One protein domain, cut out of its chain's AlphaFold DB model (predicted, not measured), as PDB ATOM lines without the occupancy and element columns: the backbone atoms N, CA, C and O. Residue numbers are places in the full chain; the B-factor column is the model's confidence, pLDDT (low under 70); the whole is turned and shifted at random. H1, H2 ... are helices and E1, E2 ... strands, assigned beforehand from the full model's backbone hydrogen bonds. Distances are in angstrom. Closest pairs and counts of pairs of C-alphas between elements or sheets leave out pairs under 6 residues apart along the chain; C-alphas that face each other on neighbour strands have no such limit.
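This is residues 4 to 80 of the 83 residues of an uncharacterized protein of Crenarchaeota archaeon (UniProt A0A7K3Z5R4). A single strongly twisted sheet of five strands has two longer helices, H2 and H3, packed over one face and the short helix H1 on the opposite face, over E2. H2 crosses E3 slantwise, while H3 runs along E2. The printed part has 77 residues with three named helices and five named strands, in the order E1 H1 E2 E3 E4 E5 H2 H3; the sheet's order is E1 E2 E3 E4 E5, all antiparallel, and the class is mixed, helices and strands. The whole is compact, with a radius of gyration of the C-alphas of 11.3 A, and rounded, spanning 29 by 29 by 21 A.

E1 is residues 4 to 6, 6.5 A long, beginning at C-alpha 4 at (122.784, 144.226, 56.898). H1 follows at residues 7 to 12, 8.8 A. E2 is residues 17 to 21, 13.0 A, and E3 is residues 24 to 29, 16.8 A, beginning at C-alpha 24 at (128.885, 152.277, 60.040). E4 is residues 37 to 41, 13.3 A, and E5 is residues 47 to 51, 10.5 A. H2 is residues 53 to 63, 15.3 A, and H3 is residues 67 to 78, 16.6 A, ending at C-alpha 78 at (120.943, 137.739, 69.591).

E1 and E2 are antiparallel neighbours, with N 6 and O 18 2.8 A apart, within hydrogen-bond range. E2 to E5 form a meander, each strand the antiparallel neighbour of the one before, in three hairpins: N 19 and O 26 are 2.8 A apart across E2 and E3, N 29 and O 37 2.8 A across E3 and E4, and N 51 and O 38 2.9 A across E4 and E5. The arrangement is three layers, helices on both faces of the sheet. H1 stands up from the sheet at 57 degrees, over E2, at a height over the sheet of 5.4 A; its closest C-alphas to E2 are those of Gly 10 and Ser 17, 4.0 A. On the opposite face, H3 has a height over the sheet of 10.7 A and runs along E2, at 3 degrees on the local plane. H2, on the same face as H3, has a height over the sheet of 9.5 A and is slantwise to E3 at 33 degrees on the local plane. H2 and H3 only just touch, only at the corner by their link, with 3 pairs of C-alphas within 8 A, the closest those of Leu 60 and Val 70, 6.1 A; H3 touches H2 with residues 67 to 70 alone. They run opposite ways at a steep tilt of 45 degrees. In H1, H2 and H3 every O i to N i+4 pair is within hydrogen-bond range.

The two C-alphas farthest apart, those of Gly 33 and Asp 65, are 31.8 A from each other. The printed part has no cut and no long link; the link from E3 to E4, 7 residues, is short and the others are tight. The mean pLDDT of the printed part is 93.0, and no printed residue is under 70.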
ATOM      1  N   LYS A   4     122.370 145.588  57.259       94.00
ATOM      2  CA  LYS A   4     122.784 144.226  56.898       94.00
ATOM      3  C   LYS A   4     123.492 143.576  58.080       94.00
ATOM      4  O   LYS A   4     124.449 144.138  58.595       94.00
ATOM      5  N   ILE A   5     123.060 142.372  58.454       94.88
ATOM      6  CA  ILE A   5     123.765 141.523  59.424       94.88
ATOM      7  C   ILE A   5     124.498 140.414  58.669       94.88
ATOM      8  O   ILE A   5     123.907 139.740  57.825       94.88
ATOM      9  N   ASP A   6     125.779 140.235  58.970       94.50
ATOM     10  CA  ASP A   6     126.655 139.236  58.364       94.50
ATOM     11  C   ASP A   6     127.351 138.413  59.459       94.50
ATOM     12  O   ASP A   6     128.284 138.864  60.128       94.50
ATOM     13  N   TYR A   7     126.862 137.191  59.676       95.06
ATOM     14  CA  TYR A   7     127.415 136.281  60.683       95.06
ATOM     15  C   TYR A   7     128.791 135.747  60.277       95.06
ATOM     16  O   TYR A   7     129.693 135.671  61.106       95.06
ATOM     17  N   ALA A   8     128.987 135.444  58.990       93.31
ATOM     18  CA  ALA A   8     130.245 134.894  58.490       93.31
ATOM     19  C   ALA A   8     131.383 135.919  58.585       93.31
ATOM     20  O   ALA A   8     132.506 135.567  58.950       93.31
ATOM     21  N   ALA A   9     131.101 137.190  58.288       92.81
ATOM     22  CA  ALA A   9     132.068 138.265  58.466       92.81
ATOM     23  C   ALA A   9     132.406 138.490  59.947       92.81
ATOM     24  O   ALA A   9     133.580 138.637  60.281       92.81
ATOM     25  N   GLY A  10     131.409 138.414  60.838       92.81
ATOM     26  CA  GLY A  10     131.635 138.422  62.284       92.81
ATOM     27  C   GLY A  10     132.583 137.306  62.732       92.81
ATOM     28  O   GLY A  10     133.568 137.575  63.419       92.81
ATOM     29  N   GLU A  11     132.342 136.070  62.287       93.38
ATOM     30  CA  GLU A  11     133.159 134.915  62.680       93.38
ATOM     31  C   GLU A  11     134.618 135.029  62.222       93.38
ATOM     32  O   GLU A  11     135.521 134.645  62.969       93.38
ATOM     33  N   ARG A  12     134.877 135.610  61.042       92.50
ATOM     34  CA  ARG A  12     136.245 135.825  60.524       92.50
ATOM     35  C   ARG A  12     137.106 136.704  61.429       92.50
ATOM     36  O   ARG A  12     138.320 136.534  61.436       92.50
ATOM     37  N   VAL A  13     136.490 137.605  62.192       91.62
ATOM     38  CA  VAL A  13     137.175 138.493  63.147       91.62
ATOM     39  C   VAL A  13     136.960 138.065  64.605       91.62
ATOM     40  O   VAL A  13     137.205 138.829  65.536       91.62
ATOM     41  N   GLY A  14     136.491 136.832  64.830       91.75
ATOM     42  CA  GLY A  14     136.286 136.281  66.171       91.75
ATOM     43  C   GLY A  14     135.096 136.880  66.929       91.75
ATOM     44  O   GLY A  14     135.083 136.823  68.164       91.75
ATOM     45  N   CYS A  15     134.124 137.447  66.213       95.12
ATOM     46  CA  CYS A  15     132.845 137.939  66.722       95.12
ATOM     47  C   CYS A  15     131.684 137.040  66.259       95.12
ATOM     48  O   CYS A  15     131.843 136.164  65.416       95.12
ATOM     49  N   SER A  16     130.499 137.229  66.832       96.12
ATOM     50  CA  SER A  16     129.298 136.444  66.501       96.12
ATOM     51  C   SER A  16     128.592 136.957  65.257       96.12
ATOM     52  O   SER A  16     127.923 136.200  64.559       96.12
ATOM     53  N   SER A  17     128.692 138.262  65.009       96.31
ATOM     54  CA  SER A  17     128.032 138.930  63.892       96.31
ATOM     55  C   SER A  17     128.677 140.278  63.602       96.31
ATOM     56  O   SER A  17     129.217 140.924  64.503       96.31
ATOM     57  N   GLN A  18     128.600 140.687  62.342       96.81
ATOM     58  CA  GLN A  18     128.832 142.049  61.882       96.81
ATOM     59  C   GLN A  18     127.482 142.689  61.556       96.81
ATOM     60  O   GLN A  18     126.632 142.033  60.952       96.81
ATOM     61  N   ILE A  19     127.291 143.960  61.891       95.88
ATOM     62  CA  ILE A  19     126.176 144.770  61.405       95.88
ATOM     63  C   ILE A  19     126.692 146.008  60.682       95.88
ATOM     64  O   ILE A  19     127.497 146.761  61.222       95.88
ATOM     65  N   ASN A  20     126.179 146.218  59.471       95.00
ATOM     66  CA  ASN A  20     126.355 147.441  58.703       95.00
ATOM     67  C   ASN A  20     125.046 148.228  58.733       95.00
ATOM     68  O   ASN A  20     124.010 147.694  58.329       95.00
ATOM     69  N   ILE A  21     125.090 149.478  59.180       93.56
ATOM     70  CA  ILE A  21     123.936 150.384  59.219       93.56
ATOM     71  C   ILE A  21     124.404 151.814  58.949       93.56
ATOM     72  O   ILE A  21     125.355 152.269  59.579       93.56
ATOM     73  N   ALA A  22     123.766 152.496  57.989       89.19
ATOM     74  CA  ALA A  22     124.077 153.880  57.603       89.19
ATOM     75  C   ALA A  22     125.598 154.175  57.535       89.19
ATOM     76  O   ALA A  22     126.108 155.069  58.207       89.19
ATOM     77  N   ASP A  23     126.323 153.354  56.763       86.19
ATOM     78  CA  ASP A  23     127.777 153.439  56.529       86.19
ATOM     79  C   ASP A  23     128.682 153.236  57.758       86.19
ATOM     80  O   ASP A  23     129.882 153.518  57.709       86.19
ATOM     81  N   ARG A  24     128.134 152.699  58.852       92.25
ATOM     82  CA  ARG A  24     128.885 152.277  60.040       92.25
ATOM     83  C   ARG A  24     128.881 150.769  60.183       92.25
ATOM     84  O   ARG A  24     127.869 150.115  59.924       92.25
ATOM     85  N   ILE A  25     130.015 150.239  60.631       96.19
ATOM     86  CA  ILE A  25     130.215 148.816  60.884       96.19
ATOM     87  C   ILE A  25     130.380 148.609  62.386       96.19
ATOM     88  O   ILE A  25     131.213 149.244  63.035       96.19
ATOM     89  N   PHE A  26     129.598 147.687  62.934       97.12
ATOM     90  CA  PHE A  26     129.768 147.205  64.296       97.12
ATOM     91  C   PHE A  26     129.934 145.692  64.303       97.12
ATOM     92  O   PHE A  26     129.387 144.983  63.458       97.12
ATOM     93  N   TYR A  27     130.643 145.194  65.307       97.38
ATOM     94  CA  TYR A  27     130.743 143.773  65.591       97.38
ATOM     95  C   TYR A  27     130.173 143.471  66.968       97.38
ATOM     96  O   TYR A  27     130.393 144.211  67.928       97.38
ATOM     97  N   VAL A  28     129.458 142.355  67.065       96.75
ATOM     98  CA  VAL A  28     128.897 141.861  68.321       96.75
ATOM     99  C   VAL A  28     129.462 140.484  68.593       96.75
ATOM    100  O   VAL A  28     129.393 139.600  67.735       96.75
ATOM    101  N   LYS A  29     130.004 140.290  69.793       96.81
ATOM    102  CA  LYS A  29     130.488 139.007  70.293       96.81
ATOM    103  C   LYS A  29     129.625 138.559  71.463       96.81
ATOM    104  O   LYS A  29     129.652 139.155  72.538       96.81
ATOM    105  N   LEU A  30     128.851 137.510  71.228       95.56
ATOM    106  CA  LEU A  30     127.994 136.867  72.208       95.56
ATOM    107  C   LEU A  30     128.751 135.757  72.929       95.56
ATOM    108  O   LEU A  30     129.510 135.009  72.314       95.56
ATOM    109  N   TYR A  31     128.455 135.604  74.212       93.06
ATOM    110  CA  TYR A  31     128.966 134.524  75.042       93.06
ATOM    111  C   TYR A  31     127.814 133.659  75.552       93.06
ATOM    112  O   TYR A  31     126.689 134.138  75.718       93.06
ATOM    113  N   SER A  32     128.084 132.386  75.828       85.94
ATOM    114  CA  SER A  32     127.067 131.449  76.332       85.94
ATOM    115  C   SER A  32     126.656 131.709  77.790       85.94
ATOM    116  O   SER A  32     125.568 131.309  78.191       85.94
ATOM    117  N   GLY A  33     127.489 132.405  78.569       85.69
ATOM    118  CA  GLY A  33     127.239 132.694  79.989       85.69
ATOM    119  C   GLY A  33     127.859 133.998  80.494       85.69
ATOM    120  O   GLY A  33     128.038 134.159  81.697       85.69
ATOM    121  N   ALA A  34     128.218 134.913  79.591       88.06
ATOM    122  CA  ALA A  34     128.805 136.206  79.935       88.06
ATOM    123  C   ALA A  34     128.134 137.343  79.156       88.06
ATOM    124  O   ALA A  34     127.385 137.112  78.204       88.06
ATOM    125  N   VAL A  35     128.408 138.578  79.580       89.31
ATOM    126  CA  VAL A  35     127.869 139.782  78.940       89.31
ATOM    127  C   VAL A  35     128.442 139.910  77.521       89.31
ATOM    128  O   VAL A  35     129.653 139.738  77.348       89.31
ATOM    129  N   PRO A  36     127.612 140.203  76.504       93.81
ATOM    130  CA  PRO A  36     128.084 140.476  75.153       93.81
ATOM    131  C   PRO A  36     129.115 141.607  75.102       93.81
ATOM    132  O   PRO A  36     129.042 142.566  75.870       93.81
ATOM    133  N   LYS A  37     130.043 141.518  74.150       96.44
ATOM    134  CA  LYS A  37     130.959 142.609  73.805       96.44
ATOM    135  C   LYS A  37     130.575 143.223  72.468       96.44
ATOM    136  O   LYS A  37     130.170 142.510  71.547       96.44
ATOM    137  N   PHE A  38     130.752 144.533  72.371       97.25
ATOM    138  CA  PHE A  38     130.404 145.330  71.204       97.25
ATOM    139  C   PHE A  38     131.638 146.089  70.735       97.25
ATOM    140  O   PHE A  38     132.424 146.578  71.545       97.25
ATOM    141  N   PHE A  39     131.813 146.193  69.426       97.44
ATOM    142  CA  PHE A  39     132.963 146.857  68.826       97.44
ATOM    143  C   PHE A  39     132.502 147.746  67.680       97.44
ATOM    144  O   PHE A  39     131.606 147.357  66.928       97.44
ATOM    145  N   SER A  40     133.125 148.910  67.522       96.69
ATOM    146  CA  SER A  40     133.003 149.699  66.295       96.69
ATOM    147  C   SER A  40     134.191 149.429  65.383       96.69
ATOM    148  O   SER A  40     135.312 149.208  65.852       96.69
ATOM    149  N   ALA A  41     133.938 149.471  64.085       96.56
ATOM    150  CA  ALA A  41     134.942 149.277  63.058       96.56
ATOM    151  C   ALA A  41     134.922 150.410  62.033       96.56
ATOM    152  O   ALA A  41     133.916 151.111  61.876       96.56
ATOM    153  N   ASP A  42     136.039 150.547  61.329       93.62
ATOM    154  CA  ASP A  42     136.158 151.441  60.187       93.62
ATOM    155  C   ASP A  42     135.352 150.924  58.976       93.62
ATOM    156  O   ASP A  42     134.732 149.856  59.001       93.62
ATOM    157  N   GLN A  43     135.369 151.675  57.871       90.38
ATOM    158  CA  GLN A  43     134.665 151.286  56.640       90.38
ATOM    159  C   GLN A  43     135.260 150.050  55.943       90.38
ATOM    160  O   GLN A  43     134.614 149.477  55.065       90.38
ATOM    161  N   GLN A  44     136.473 149.631  56.312       89.69
ATOM    162  CA  GLN A  44     137.123 148.424  55.798       89.69
ATOM    163  C   GLN A  44     136.779 147.183  56.642       89.69
ATOM    164  O   GLN A  44     137.130 146.067  56.256       89.69
ATOM    165  N   GLY A  45     136.055 147.353  57.756       90.19
ATOM    166  CA  GLY A  45     135.700 146.281  58.685       90.19
ATOM    167  C   GLY A  45     136.800 145.966  59.701       90.19
ATOM    168  O   GLY A  45     136.770 144.910  60.333       90.19
ATOM    169  N   VAL A  46     137.779 146.854  59.879       93.38
ATOM    170  CA  VAL A  46     138.812 146.709  60.907       93.38
ATOM    171  C   VAL A  46     138.268 147.240  62.228       93.38
ATOM    172  O   VAL A  46     137.850 148.392  62.318       93.38
ATOM    173  N   ILE A  47     138.262 146.397  63.266       94.62
ATOM    174  CA  ILE A  47     137.841 146.797  64.615       94.62
ATOM    175  C   ILE A  47     138.781 147.891  65.134       94.62
ATOM    176  O   ILE A  47     139.978 147.659  65.294       94.62
ATOM    177  N   GLU A  48     138.220 149.058  65.445       93.50
ATOM    178  CA  GLU A  48     138.969 150.203  65.972       93.50
ATOM    179  C   GLU A  48     138.919 150.257  67.500       93.50
ATOM    180  O   GLU A  48     139.927 150.524  68.153       93.50
ATOM    181  N   LYS A  49     137.738 150.010  68.086       94.81
ATOM    182  CA  LYS A  49     137.530 150.098  69.537       94.81
ATOM    183  C   LYS A  49     136.429 149.168  70.044       94.81
ATOM    184  O   LYS A  49     135.427 148.931  69.369       94.81
ATOM    185  N   GLU A  50     136.601 148.692  71.277       97.06
ATOM    186  CA  GLU A  50     135.510 148.130  72.081       97.06
ATOM    187  C   GLU A  50     134.627 149.287  72.576       97.06
ATOM    188  O   GLU A  50     135.136 150.303  73.056       97.06
ATOM    189  N   ILE A  51     133.312 149.146  72.430       96.88
ATOM    190  CA  ILE A  51     132.313 150.116  72.887       96.88
ATOM    191  C   ILE A  51     131.396 149.469  73.919       96.88
ATOM    192  O   ILE A  51     131.205 148.252  73.947       96.88
ATOM    193  N   SER A  52     130.807 150.293  74.782       96.50
ATOM    194  CA  SER A  52     129.810 149.804  75.735       96.50
ATOM    195  C   SER A  52     128.514 149.394  75.026       96.50
ATOM    196  O   SER A  52     128.202 149.890  73.942       96.50
ATOM    197  N   GLN A  53     127.718 148.538  75.671       94.75
ATOM    198  CA  GLN A  53     126.377 148.195  75.191       94.75
ATOM    199  C   GLN A  53     125.508 149.448  74.998       94.75
ATOM    200  O   GLN A  53     124.874 149.595  73.959       94.75
ATOM    201  N   ASN A  54     125.543 150.385  75.950       95.06
ATOM    202  CA  ASN A  54     124.771 151.626  75.867       95.06
ATOM    203  C   ASN A  54     125.189 152.485  74.667       95.06
ATOM    204  O   ASN A  54     124.341 153.081  74.012       95.06
ATOM    205  N   GLU A  55     126.491 152.554  74.363       95.44
ATOM    206  CA  GLU A  55     126.980 153.278  73.183       95.44
ATOM    207  C   GLU A  55     126.511 152.600  71.891       95.44
ATOM    208  O   GLU A  55     126.070 153.278  70.965       95.44
ATOM    209  N   PHE A  56     126.554 151.269  71.836       95.56
ATOM    210  CA  PHE A  56     126.043 150.510  70.698       95.56
ATOM    211  C   PHE A  56     124.538 150.740  70.482       95.56
ATOM    212  O   PHE A  56     124.115 151.060  69.372       95.56
ATOM    213  N   GLU A  57     123.732 150.638  71.538       93.88
ATOM    214  CA  GLU A  57     122.286 150.869  71.481       93.88
ATOM    215  C   GLU A  57     121.947 152.315  71.107       93.88
ATOM    216  O   GLU A  57     121.034 152.542  70.313       93.88
ATOM    217  N   LEU A  58     122.701 153.295  71.614       94.44
ATOM    218  CA  LEU A  58     122.558 154.693  71.208       94.44
ATOM    219  C   LEU A  58     122.778 154.845  69.698       94.44
ATOM    220  O   LEU A  58     121.960 155.470  69.026       94.44
ATOM    221  N   TRP A  59     123.837 154.243  69.149       93.81
ATOM    222  CA  TRP A  59     124.086 154.281  67.708       93.81
ATOM    223  C   TRP A  59     122.981 153.601  66.906       93.81
ATOM    224  O   TRP A  59     122.567 154.158  65.894       93.81
ATOM    225  N   LEU A  60     122.464 152.450  67.346       93.44
ATOM    226  CA  LEU A  60     121.338 151.809  66.659       93.44
ATOM    227  C   LEU A  60     120.113 152.724  66.603       93.44
ATOM    228  O   LEU A  60     119.524 152.869  65.538       93.44
ATOM    229  N   ASN A  61     119.769 153.386  67.710       92.50
ATOM    230  CA  ASN A  61     118.637 154.315  67.754       92.50
ATOM    231  C   ASN A  61     118.853 155.575  66.901       92.50
ATOM    232  O   ASN A  61     117.888 156.137  66.396       92.50
ATOM    233  N   VAL A  62     120.100 156.027  66.742       92.62
ATOM    234  CA  VAL A  62     120.441 157.190  65.902       92.62
ATOM    235  C   VAL A  62     120.448 156.842  64.409       92.62
ATOM    236  O   VAL A  62     120.141 157.701  63.587       92.62
ATOM    237  N   LEU A  63     120.852 155.620  64.050       91.81
ATOM    238  CA  LEU A  63     121.120 155.225  62.660       91.81
ATOM    239  C   LEU A  63     119.977 154.439  62.008       91.81
ATOM    240  O   LEU A  63     119.917 154.381  60.781       91.81
ATOM    241  N   ALA A  64     119.115 153.802  62.802       89.69
ATOM    242  CA  ALA A  64     117.922 153.128  62.305       89.69
ATOM    243  C   ALA A  64     116.816 154.138  61.980       89.69
ATOM    244  O   ALA A  64     116.706 155.189  62.613       89.69
ATOM    245  N   ASP A  65     115.953 153.797  61.027       86.06
ATOM    246  CA  ASP A  65     114.846 154.665  60.624       86.06
ATOM    247  C   ASP A  65     113.743 154.736  61.693       86.06
ATOM    248  O   ASP A  65     112.966 155.690  61.726       86.06
ATOM    249  N   ASN A  66     113.603 153.690  62.516       89.19
ATOM    250  CA  ASN A  66     112.566 153.581  63.543       89.19
ATOM    251  C   ASN A  66     112.885 152.506  64.601       89.19
ATOM    252  O   ASN A  66     113.708 151.615  64.399       89.19
ATOM    253  N   GLU A  67     112.153 152.539  65.718       89.31
ATOM    254  CA  GLU A  67     112.304 151.592  66.837       89.31
ATOM    255  C   GLU A  67     112.040 150.125  66.452       89.31
ATOM    256  O   GLU A  67     112.609 149.200  67.045       89.31
ATOM    257  N   LYS A  68     111.190 149.884  65.444       90.50
ATOM    258  CA  LYS A  68     110.907 148.526  64.964       90.50
ATOM    259  C   LYS A  68     112.150 147.919  64.312       90.50
ATOM    260  O   LYS A  68     112.478 146.770  64.591       90.50
ATOM    261  N   GLU A  69     112.865 148.693  63.504       90.81
ATOM    262  CA  GLU A  69     114.128 148.276  62.893       90.81
ATOM    263  C   GLU A  69     115.197 147.980  63.958       90.81
ATOM    264  O   GLU A  69     115.848 146.936  63.890       90.81
ATOM    265  N   VAL A  70     115.315 148.825  64.990       91.56
ATOM    266  CA  VAL A  70     116.217 148.583  66.135       91.56
ATOM    267  C   VAL A  70     115.904 147.246  66.810       91.56
ATOM    268  O   VAL A  70     116.806 146.441  67.053       91.56
ATOM    269  N   SER A  71     114.622 146.975  67.057       91.69
ATOM    270  CA  SER A  71     114.169 145.728  67.683       91.69
ATOM    271  C   SER A  71     114.482 144.501  66.818       91.69
ATOM    272  O   SER A  71     114.946 143.475  67.322       91.69
ATOM    273  N   GLU A  72     114.279 144.597  65.502       92.75
ATOM    274  CA  GLU A  72     114.622 143.528  64.557       92.75
ATOM    275  C   GLU A  72     116.132 143.266  64.502       92.75
ATOM    276  O   GLU A  72     116.561 142.107  64.479       92.75
ATOM    277  N   ILE A  73     116.943 144.328  64.511       92.81
ATOM    278  CA  ILE A  73     118.404 144.245  64.575       92.81
ATOM    279  C   ILE A  73     118.836 143.504  65.840       92.81
ATOM    280  O   ILE A  73     119.568 142.518  65.747       92.81
ATOM    281  N   GLN A  74     118.364 143.935  67.010       91.81
ATOM    282  CA  GLN A  74     118.719 143.319  68.290       91.81
ATOM    283  C   GLN A  74     118.321 141.838  68.334       91.81
ATOM    284  O   GLN A  74     119.124 140.990  68.738       91.81
ATOM    285  N   MET A  75     117.126 141.502  67.840       92.62
ATOM    286  CA  MET A  75     116.656 140.118  67.762       92.62
ATOM    287  C   MET A  75     117.562 139.261  66.867       92.62
ATOM    288  O   MET A  75     117.987 138.175  67.273       92.62
ATOM    289  N   LYS A  76     117.920 139.749  65.676       93.00
ATOM    290  CA  LYS A  76     118.815 139.025  64.760       93.00
ATOM    291  C   LYS A  76     120.217 138.863  65.347       93.00
ATOM    292  O   LYS A  76     120.743 137.754  65.347       93.00
ATOM    293  N   LEU A  77     120.788 139.919  65.926       92.06
ATOM    294  CA  LEU A  77     122.103 139.856  66.571       92.06
ATOM    295  C   LEU A  77     122.129 138.821  67.700       92.06
ATOM    296  O   LEU A  77     123.082 138.052  67.778       92.06
ATOM    297  N   SER A  78     121.063 138.728  68.504       88.62
ATOM    298  CA  SER A  78     120.943 137.739  69.591       88.62
ATOM    299  C   SER A  78     120.918 136.275  69.122       88.62
ATOM    300  O   SER A  78     121.206 135.370  69.909       88.62
ATOM    301  N   SER A  79     120.622 136.046  67.838       88.31
ATOM    302  CA  SER A  79     120.612 134.722  67.201       88.31
ATOM    303  C   SER A  79     121.986 134.299  66.663       88.31
ATOM    304  O   SER A  79     122.119 133.206  66.114       88.31
ATOM    305  N   GLY A  80     123.006 135.154  66.795       83.88
ATOM    306  CA  GLY A  80     124.371 134.854  66.374       83.88
ATOM    307  C   GLY A  80     125.023 133.728  67.183       83.88
ATOM    308  O   GLY A  80     124.619 133.401  68.301       83.88
TER     309      GLY A  80